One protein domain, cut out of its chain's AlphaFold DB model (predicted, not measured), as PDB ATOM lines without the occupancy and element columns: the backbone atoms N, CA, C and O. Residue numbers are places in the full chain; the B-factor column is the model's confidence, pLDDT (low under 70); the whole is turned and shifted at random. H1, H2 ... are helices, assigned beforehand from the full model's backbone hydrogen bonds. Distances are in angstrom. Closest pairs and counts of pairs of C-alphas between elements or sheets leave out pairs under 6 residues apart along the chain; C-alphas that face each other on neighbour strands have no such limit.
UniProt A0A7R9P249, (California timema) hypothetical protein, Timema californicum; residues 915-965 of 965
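Overview. This is residues 915 to 965 of the 965 residues of the protein "(California timema) hypothetical protein" of Timema californicum (UniProt A0A7R9P249). Two helices, the shorter H1 and the longer H2, follow each other nearly end to end and meet in a wide, open corner, with the loop of residues 931 to 942 bulging out at the bend. There is no packed core: residues 917 to 923 at one end and residues 949 to 965 at the other stick out free. The printed part has 51 residues with two named helices, H1 then H2, and no named strand; the class is all helix. The whole is extended, with a radius of gyration of the C-alphas of 16.3 A, and a rod in outline, spanning 51 by 22 by 17 A.

Along the chain. The printed part begins at Phe 915. H1 takes residues 918 to 930, 18.0 A from first to last C-alpha, and begins with C-alpha 918 at (13.214, 46.416, 15.598). Residues 931 to 942 belong to no named element. H2 takes residues 943 to 964, 32.0 A long, from C-alpha 943 at (0.932, 34.832, 27.317) to C-alpha 964 at (-29.867, 25.998, 27.195).

Arrangement. H1 and H2 are close but not clearly touching, with 2 pairs of C-alphas within 8 A. Their closest C-alphas, those of Leu 928 and Ile 943, are 7.4 A apart. They run the same way at a steep tilt of 60 degrees, and their centres are 28.8 A apart. In H1 and H2 every O i to N i+4 pair is within hydrogen-bond range.

Size, cuts and confidence. The two C-alphas farthest apart, those of Ser 917 and Gly 965, are 51.1 A apart. Gly 965 is the chain's last residue. The printed part has no cut. The link from H1 to H2 is long, with 12 residues. The mean pLDDT of the printed part is 76.3; it is under 70 at residue 928, residues 938 to 939, residues 961 to 963 and residue 965.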
ATOM      1  N   PHE A 915      10.733  55.662  20.740       77.06
ATOM      2  CA  PHE A 915      10.180  54.625  19.861       77.06
ATOM      3  C   PHE A 915      11.151  53.429  19.745       77.06
ATOM      4  O   PHE A 915      12.301  53.617  19.337       77.06
ATOM      5  N   PRO A 916      10.750  52.195  20.111       83.31
ATOM      6  CA  PRO A 916      11.675  51.069  20.178       83.31
ATOM      7  C   PRO A 916      12.110  50.609  18.782       83.31
ATOM      8  O   PRO A 916      11.308  50.495  17.851       83.31
ATOM      9  N   SER A 917      13.400  50.299  18.644       89.69
ATOM     10  CA  SER A 917      13.952  49.745  17.406       89.69
ATOM     11  C   SER A 917      13.440  48.317  17.152       89.69
ATOM     12  O   SER A 917      13.047  47.624  18.102       89.69
ATOM     13  N   PRO A 918      13.501  47.818  15.899       88.94
ATOM     14  CA  PRO A 918      13.214  46.416  15.598       88.94
ATOM     15  C   PRO A 918      14.002  45.440  16.484       88.94
ATOM     16  O   PRO A 918      13.461  44.438  16.946       88.94
ATOM     17  N   TYR A 919      15.271  45.756  16.766       86.56
ATOM     18  CA  TYR A 919      16.151  44.923  17.585       86.56
ATOM     19  C   TYR A 919      15.760  44.925  19.071       86.56
ATOM     20  O   TYR A 919      15.647  43.857  19.668       86.56
ATOM     21  N   ALA A 920      15.477  46.096  19.652       83.75
ATOM     22  CA  ALA A 920      15.017  46.194  21.041       83.75
ATOM     23  C   ALA A 920      13.662  45.488  21.239       83.75
ATOM     24  O   ALA A 920      13.453  44.776  22.220       83.75
ATOM     25  N   THR A 921      12.765  45.621  20.258       84.81
ATOM     26  CA  THR A 921      11.457  44.946  20.259       84.81
ATOM     27  C   THR A 921      11.607  43.429  20.150       84.81
ATOM     28  O   THR A 921      10.905  42.692  20.839       84.81
ATOM     29  N   TRP A 922      12.554  42.943  19.340       84.62
ATOM     30  CA  TRP A 922      12.875  41.518  19.253       84.62
ATOM     31  C   TRP A 922      13.419  40.958  20.575       84.62
ATOM     32  O   TRP A 922      12.983  39.891  20.999       84.62
ATOM     33  N   GLN A 923      14.306  41.684  21.264       82.69
ATOM     34  CA  GLN A 923      14.804  41.278  22.584       82.69
ATOM     35  C   GLN A 923      13.672  41.191  23.623       82.69
ATOM     36  O   GLN A 923      13.568  40.190  24.330       82.69
ATOM     37  N   ALA A 924      12.775  42.184  23.671       75.88
ATOM     38  CA  ALA A 924      11.607  42.152  24.556       75.88
ATOM     39  C   ALA A 924      10.650  40.988  24.224       75.88
ATOM     40  O   ALA A 924      10.166  40.298  25.123       75.88
ATOM     41  N   ALA A 925      10.420  40.721  22.934       77.94
ATOM     42  CA  ALA A 925       9.611  39.592  22.485       77.94
ATOM     43  C   ALA A 925      10.234  38.241  22.877       77.94
ATOM     44  O   ALA A 925       9.518  37.359  23.343       77.94
ATOM     45  N   GLN A 926      11.557  38.080  22.747       79.19
ATOM     46  CA  GLN A 926      12.245  36.859  23.178       79.19
ATOM     47  C   GLN A 926      12.037  36.575  24.669       79.19
ATOM     48  O   GLN A 926      11.812  35.422  25.016       79.19
ATOM     49  N   VAL A 927      12.036  37.596  25.534       72.19
ATOM     50  CA  VAL A 927      11.747  37.418  26.969       72.19
ATOM     51  C   VAL A 927      10.298  36.961  27.196       72.19
ATOM     52  O   VAL A 927      10.087  35.988  27.915       72.19
ATOM     53  N   LEU A 928       9.305  37.578  26.537       65.00
ATOM     54  CA  LEU A 928       7.895  37.165  26.663       65.00
ATOM     55  C   LEU A 928       7.601  35.756  26.116       65.00
ATOM     56  O   LEU A 928       6.667  35.108  26.587       65.00
ATOM     57  N   PHE A 929       8.353  35.294  25.115       74.12
ATOM     58  CA  PHE A 929       8.186  33.958  24.530       74.12
ATOM     59  C   PHE A 929       9.078  32.881  25.168       74.12
ATOM     60  O   PHE A 929       8.815  31.699  24.950       74.12
ATOM     61  N   ALA A 930      10.105  33.254  25.940       79.62
ATOM     62  CA  ALA A 930      10.984  32.306  26.628       79.62
ATOM     63  C   ALA A 930      10.294  31.614  27.812       79.62
ATOM     64  O   ALA A 930      10.501  30.419  28.014       79.62
ATOM     65  N   ASP A 931       9.450  32.339  28.550       77.56
ATOM     66  CA  ASP A 931       8.594  31.774  29.596       77.56
ATOM     67  C   ASP A 931       7.120  32.146  29.350       77.56
ATOM     68  O   ASP A 931       6.600  33.114  29.907       77.56
ATOM     69  N   PRO A 932       6.399  31.402  28.495       77.31
ATOM     70  CA  PRO A 932       5.001  31.702  28.216       77.31
ATOM     71  C   PRO A 932       4.072  31.451  29.418       77.31
ATOM     72  O   PRO A 932       2.903  31.827  29.331       77.31
ATOM     73  N   PHE A 933       4.538  30.853  30.523       83.44
ATOM     74  CA  PHE A 933       3.711  30.479  31.676       83.44
ATOM     75  C   PHE A 933       4.231  31.031  33.022       83.44
ATOM     76  O   PHE A 933       3.894  30.485  34.075       83.44
ATOM     77  N   TYR A 934       4.974  32.144  33.032       80.94
ATOM     78  CA  TYR A 934       5.276  32.845  34.287       80.94
ATOM     79  C   TYR A 934       4.004  33.436  34.925       80.94
ATOM     80  O   TYR A 934       3.025  33.741  34.239       80.94
ATOM     81  N   SER A 935       4.014  33.643  36.242       73.69
ATOM     82  CA  SER A 935       2.938  34.338  36.959       73.69
ATOM     83  C   SER A 935       3.510  35.099  38.154       73.69
ATOM     84  O   SER A 935       3.754  34.511  39.206       73.69
ATOM     85  N   ASN A 936       3.693  36.411  37.998       78.00
ATOM     86  CA  ASN A 936       4.289  37.290  39.012       78.00
ATOM     87  C   ASN A 936       3.243  38.119  39.781       78.00
ATOM     88  O   ASN A 936       3.590  38.881  40.681       78.00
ATOM     89  N   GLY A 937       1.957  37.990  39.445       72.94
ATOM     90  CA  GLY A 937       0.875  38.647  40.172       72.94
ATOM     91  C   GLY A 937      -0.473  38.591  39.447       72.94
ATOM     92  O   GLY A 937      -0.605  37.916  38.426       72.94
ATOM     93  N   PRO A 938      -1.489  39.322  39.946       60.16
ATOM     94  CA  PRO A 938      -2.829  39.332  39.352       60.16
ATOM     95  C   PRO A 938      -2.878  39.893  37.922       60.16
ATOM     96  O   PRO A 938      -3.737  39.491  37.146       60.16
ATOM     97  N   ASN A 939      -1.959  40.808  37.589       58.53
ATOM     98  CA  ASN A 939      -1.919  41.538  36.316       58.53
ATOM     99  C   ASN A 939      -0.634  41.286  35.497       58.53
ATOM    100  O   ASN A 939      -0.482  41.887  34.438       58.53
ATOM    101  N   ASP A 940       0.283  40.438  35.978       75.50
ATOM    102  CA  ASP A 940       1.552  40.120  35.304       75.50
ATOM    103  C   ASP A 940       1.691  38.597  35.160       75.50
ATOM    104  O   ASP A 940       2.120  37.893  36.080       75.50
ATOM    105  N   GLN A 941       1.230  38.086  34.018       75.44
ATOM    106  CA  GLN A 941       1.188  36.663  33.688       75.44
ATOM    107  C   GLN A 941       1.624  36.440  32.241       75.44
ATOM    108  O   GLN A 941       1.257  37.203  31.342       75.44
ATOM    109  N   GLY A 942       2.345  35.345  32.007       77.88
ATOM    110  CA  GLY A 942       2.782  34.920  30.685       77.88
ATOM    111  C   GLY A 942       1.622  34.745  29.699       77.88
ATOM    112  O   GLY A 942       0.471  34.477  30.066       77.88
ATOM    113  N   ILE A 943       1.925  34.896  28.405       79.94
ATOM    114  CA  ILE A 943       0.932  34.832  27.317       79.94
ATOM    115  C   ILE A 943       0.119  33.526  27.371       79.94
ATOM    116  O   ILE A 943      -1.086  33.541  27.130       79.94
ATOM    117  N   GLY A 944       0.751  32.410  27.733       82.19
ATOM    118  CA  GLY A 944       0.128  31.097  27.866       82.19
ATOM    119  C   GLY A 944      -0.982  31.044  28.917       82.19
ATOM    120  O   GLY A 944      -2.039  30.487  28.624       82.19
ATOM    121  N   TRP A 945      -0.820  31.676  30.086       80.94
ATOM    122  CA  TRP A 945      -1.899  31.763  31.086       80.94
ATOM    123  C   TRP A 945      -3.061  32.631  30.604       80.94
ATOM    124  O   TRP A 945      -4.219  32.237  30.732       80.94
ATOM    125  N   ASN A 946      -2.767  33.766  29.966       76.25
ATOM    126  CA  ASN A 946      -3.791  34.650  29.401       76.25
ATOM    127  C   ASN A 946      -4.595  33.980  28.268       76.25
ATOM    128  O   ASN A 946      -5.815  34.164  28.162       76.25
ATOM    129  N   VAL A 947      -3.933  33.160  27.445       79.56
ATOM    130  CA  VAL A 947      -4.573  32.317  26.426       79.56
ATOM    131  C   VAL A 947      -5.398  31.207  27.082       79.56
ATOM    132  O   VAL A 947      -6.566  31.047  26.733       79.56
ATOM    133  N   LEU A 948      -4.854  30.490  28.071       80.50
ATOM    134  CA  LEU A 948      -5.547  29.393  28.754       80.50
ATOM    135  C   LEU A 948      -6.799  29.875  29.507       80.50
ATOM    136  O   LEU A 948      -7.866  29.286  29.355       80.50
ATOM    137  N   ALA A 949      -6.714  30.991  30.235       77.31
ATOM    138  CA  ALA A 949      -7.855  31.614  30.908       77.31
ATOM    139  C   ALA A 949      -8.924  32.105  29.912       77.31
ATOM    140  O   ALA A 949     -10.123  32.090  30.202       77.31
ATOM    141  N   SER A 950      -8.520  32.520  28.708       72.62
ATOM    142  CA  SER A 950      -9.461  32.878  27.641       72.62
ATOM    143  C   SER A 950     -10.139  31.648  27.038       72.62
ATOM    144  O   SER A 950     -11.360  31.655  26.896       72.62
ATOM    145  N   LEU A 951      -9.396  30.565  26.789       79.06
ATOM    146  CA  LEU A 951      -9.952  29.275  26.361       79.06
ATOM    147  C   LEU A 951     -10.915  28.691  27.407       79.06
ATOM    148  O   LEU A 951     -11.985  28.211  27.043       79.06
ATOM    149  N   GLN A 952     -10.594  28.796  28.699       79.75
ATOM    150  CA  GLN A 952     -11.470  28.350  29.786       79.75
ATOM    151  C   GLN A 952     -12.788  29.139  29.824       79.75
ATOM    152  O   GLN A 952     -13.856  28.539  29.927       79.75
ATOM    153  N   ARG A 953     -12.740  30.473  29.681       78.44
ATOM    154  CA  ARG A 953     -13.950  31.315  29.593       78.44
ATOM    155  C   ARG A 953     -14.811  30.967  28.375       78.44
ATOM    156  O   ARG A 953     -16.028  30.874  28.512       78.44
ATOM    157  N   VAL A 954     -14.192  30.726  27.217       76.81
ATOM    158  CA  VAL A 954     -14.895  30.274  26.003       76.81
ATOM    159  C   VAL A 954     -15.538  28.901  26.221       76.81
ATOM    160  O   VAL A 954     -16.707  28.730  25.891       76.81
ATOM    161  N   GLY A 955     -14.828  27.951  26.838       82.25
ATOM    162  CA  GLY A 955     -15.353  26.618  27.153       82.25
ATOM    163  C   GLY A 955     -16.547  26.641  28.114       82.25
ATOM    164  O   GLY A 955     -17.531  25.945  27.877       82.25
ATOM    165  N   ILE A 956     -16.508  27.483  29.153       80.62
ATOM    166  CA  ILE A 956     -17.641  27.683  30.076       80.62
ATOM    167  C   ILE A 956     -18.841  28.298  29.338       80.62
ATOM    168  O   ILE A 956     -19.966  27.833  29.514       80.62
ATOM    169  N   GLY A 957     -18.610  29.297  28.477       70.88
ATOM    170  CA  GLY A 957     -19.661  29.893  27.646       70.88
ATOM    171  C   GLY A 957     -20.317  28.880  26.701       70.88
ATOM    172  O   GLY A 957     -21.542  28.810  26.635       70.88
ATOM    173  N   PHE A 958     -19.515  28.041  26.039       70.75
ATOM    174  CA  PHE A 958     -20.007  26.962  25.174       70.75
ATOM    175  C   PHE A 958     -20.796  25.899  25.950       70.75
ATOM    176  O   PHE A 958     -21.849  25.466  25.488       70.75
ATOM    177  N   GLY A 959     -20.321  25.501  27.135       75.94
ATOM    178  CA  GLY A 959     -21.007  24.527  27.988       75.94
ATOM    179  C   GLY A 959     -22.356  25.027  28.511       75.94
ATOM    180  O   GLY A 959     -23.309  24.257  28.566       75.94
ATOM    181  N   LEU A 960     -22.463  26.320  28.838       77.00
ATOM    182  CA  LEU A 960     -23.738  26.949  29.202       77.00
ATOM    183  C   LEU A 960     -24.686  27.063  28.002       77.00
ATOM    184  O   LEU A 960     -25.868  26.767  28.143       77.00
ATOM    185  N   ALA A 961     -24.184  27.431  26.819       60.44
ATOM    186  CA  ALA A 961     -24.998  27.491  25.604       60.44
ATOM    187  C   ALA A 961     -25.577  26.112  25.230       60.44
ATOM    188  O   ALA A 961     -26.766  26.004  24.946       60.44
ATOM    189  N   ALA A 962     -24.767  25.051  25.321       69.56
ATOM    190  CA  ALA A 962     -25.170  23.667  25.051       69.56
ATOM    191  C   ALA A 962     -26.066  23.026  26.136       69.56
ATOM    192  O   ALA A 962     -26.492  21.886  25.976       69.56
ATOM    193  N   LEU A 963     -26.317  23.725  27.250       65.38
ATOM    194  CA  LEU A 963     -27.279  23.333  28.291       65.38
ATOM    195  C   LEU A 963     -28.628  24.063  28.168       65.38
ATOM    196  O   LEU A 963     -29.577  23.696  28.859       65.38
ATOM    197  N   VAL A 964     -28.693  25.120  27.352       70.56
ATOM    198  CA  VAL A 964     -29.867  25.998  27.195       70.56
ATOM    199  C   VAL A 964     -30.552  25.812  25.835       70.56
ATOM    200  O   VAL A 964     -31.757  26.047  25.742       70.56
ATOM    201  N   GLY A 965     -29.803  25.404  24.802       45.66
ATOM    202  CA  GLY A 965     -30.327  24.959  23.501       45.66
ATOM    203  C   GLY A 965     -30.520  23.450  23.429       45.66
ATOM    204  O   GLY A 965     -31.491  23.043  22.757       45.66
TER     205      GLY A 965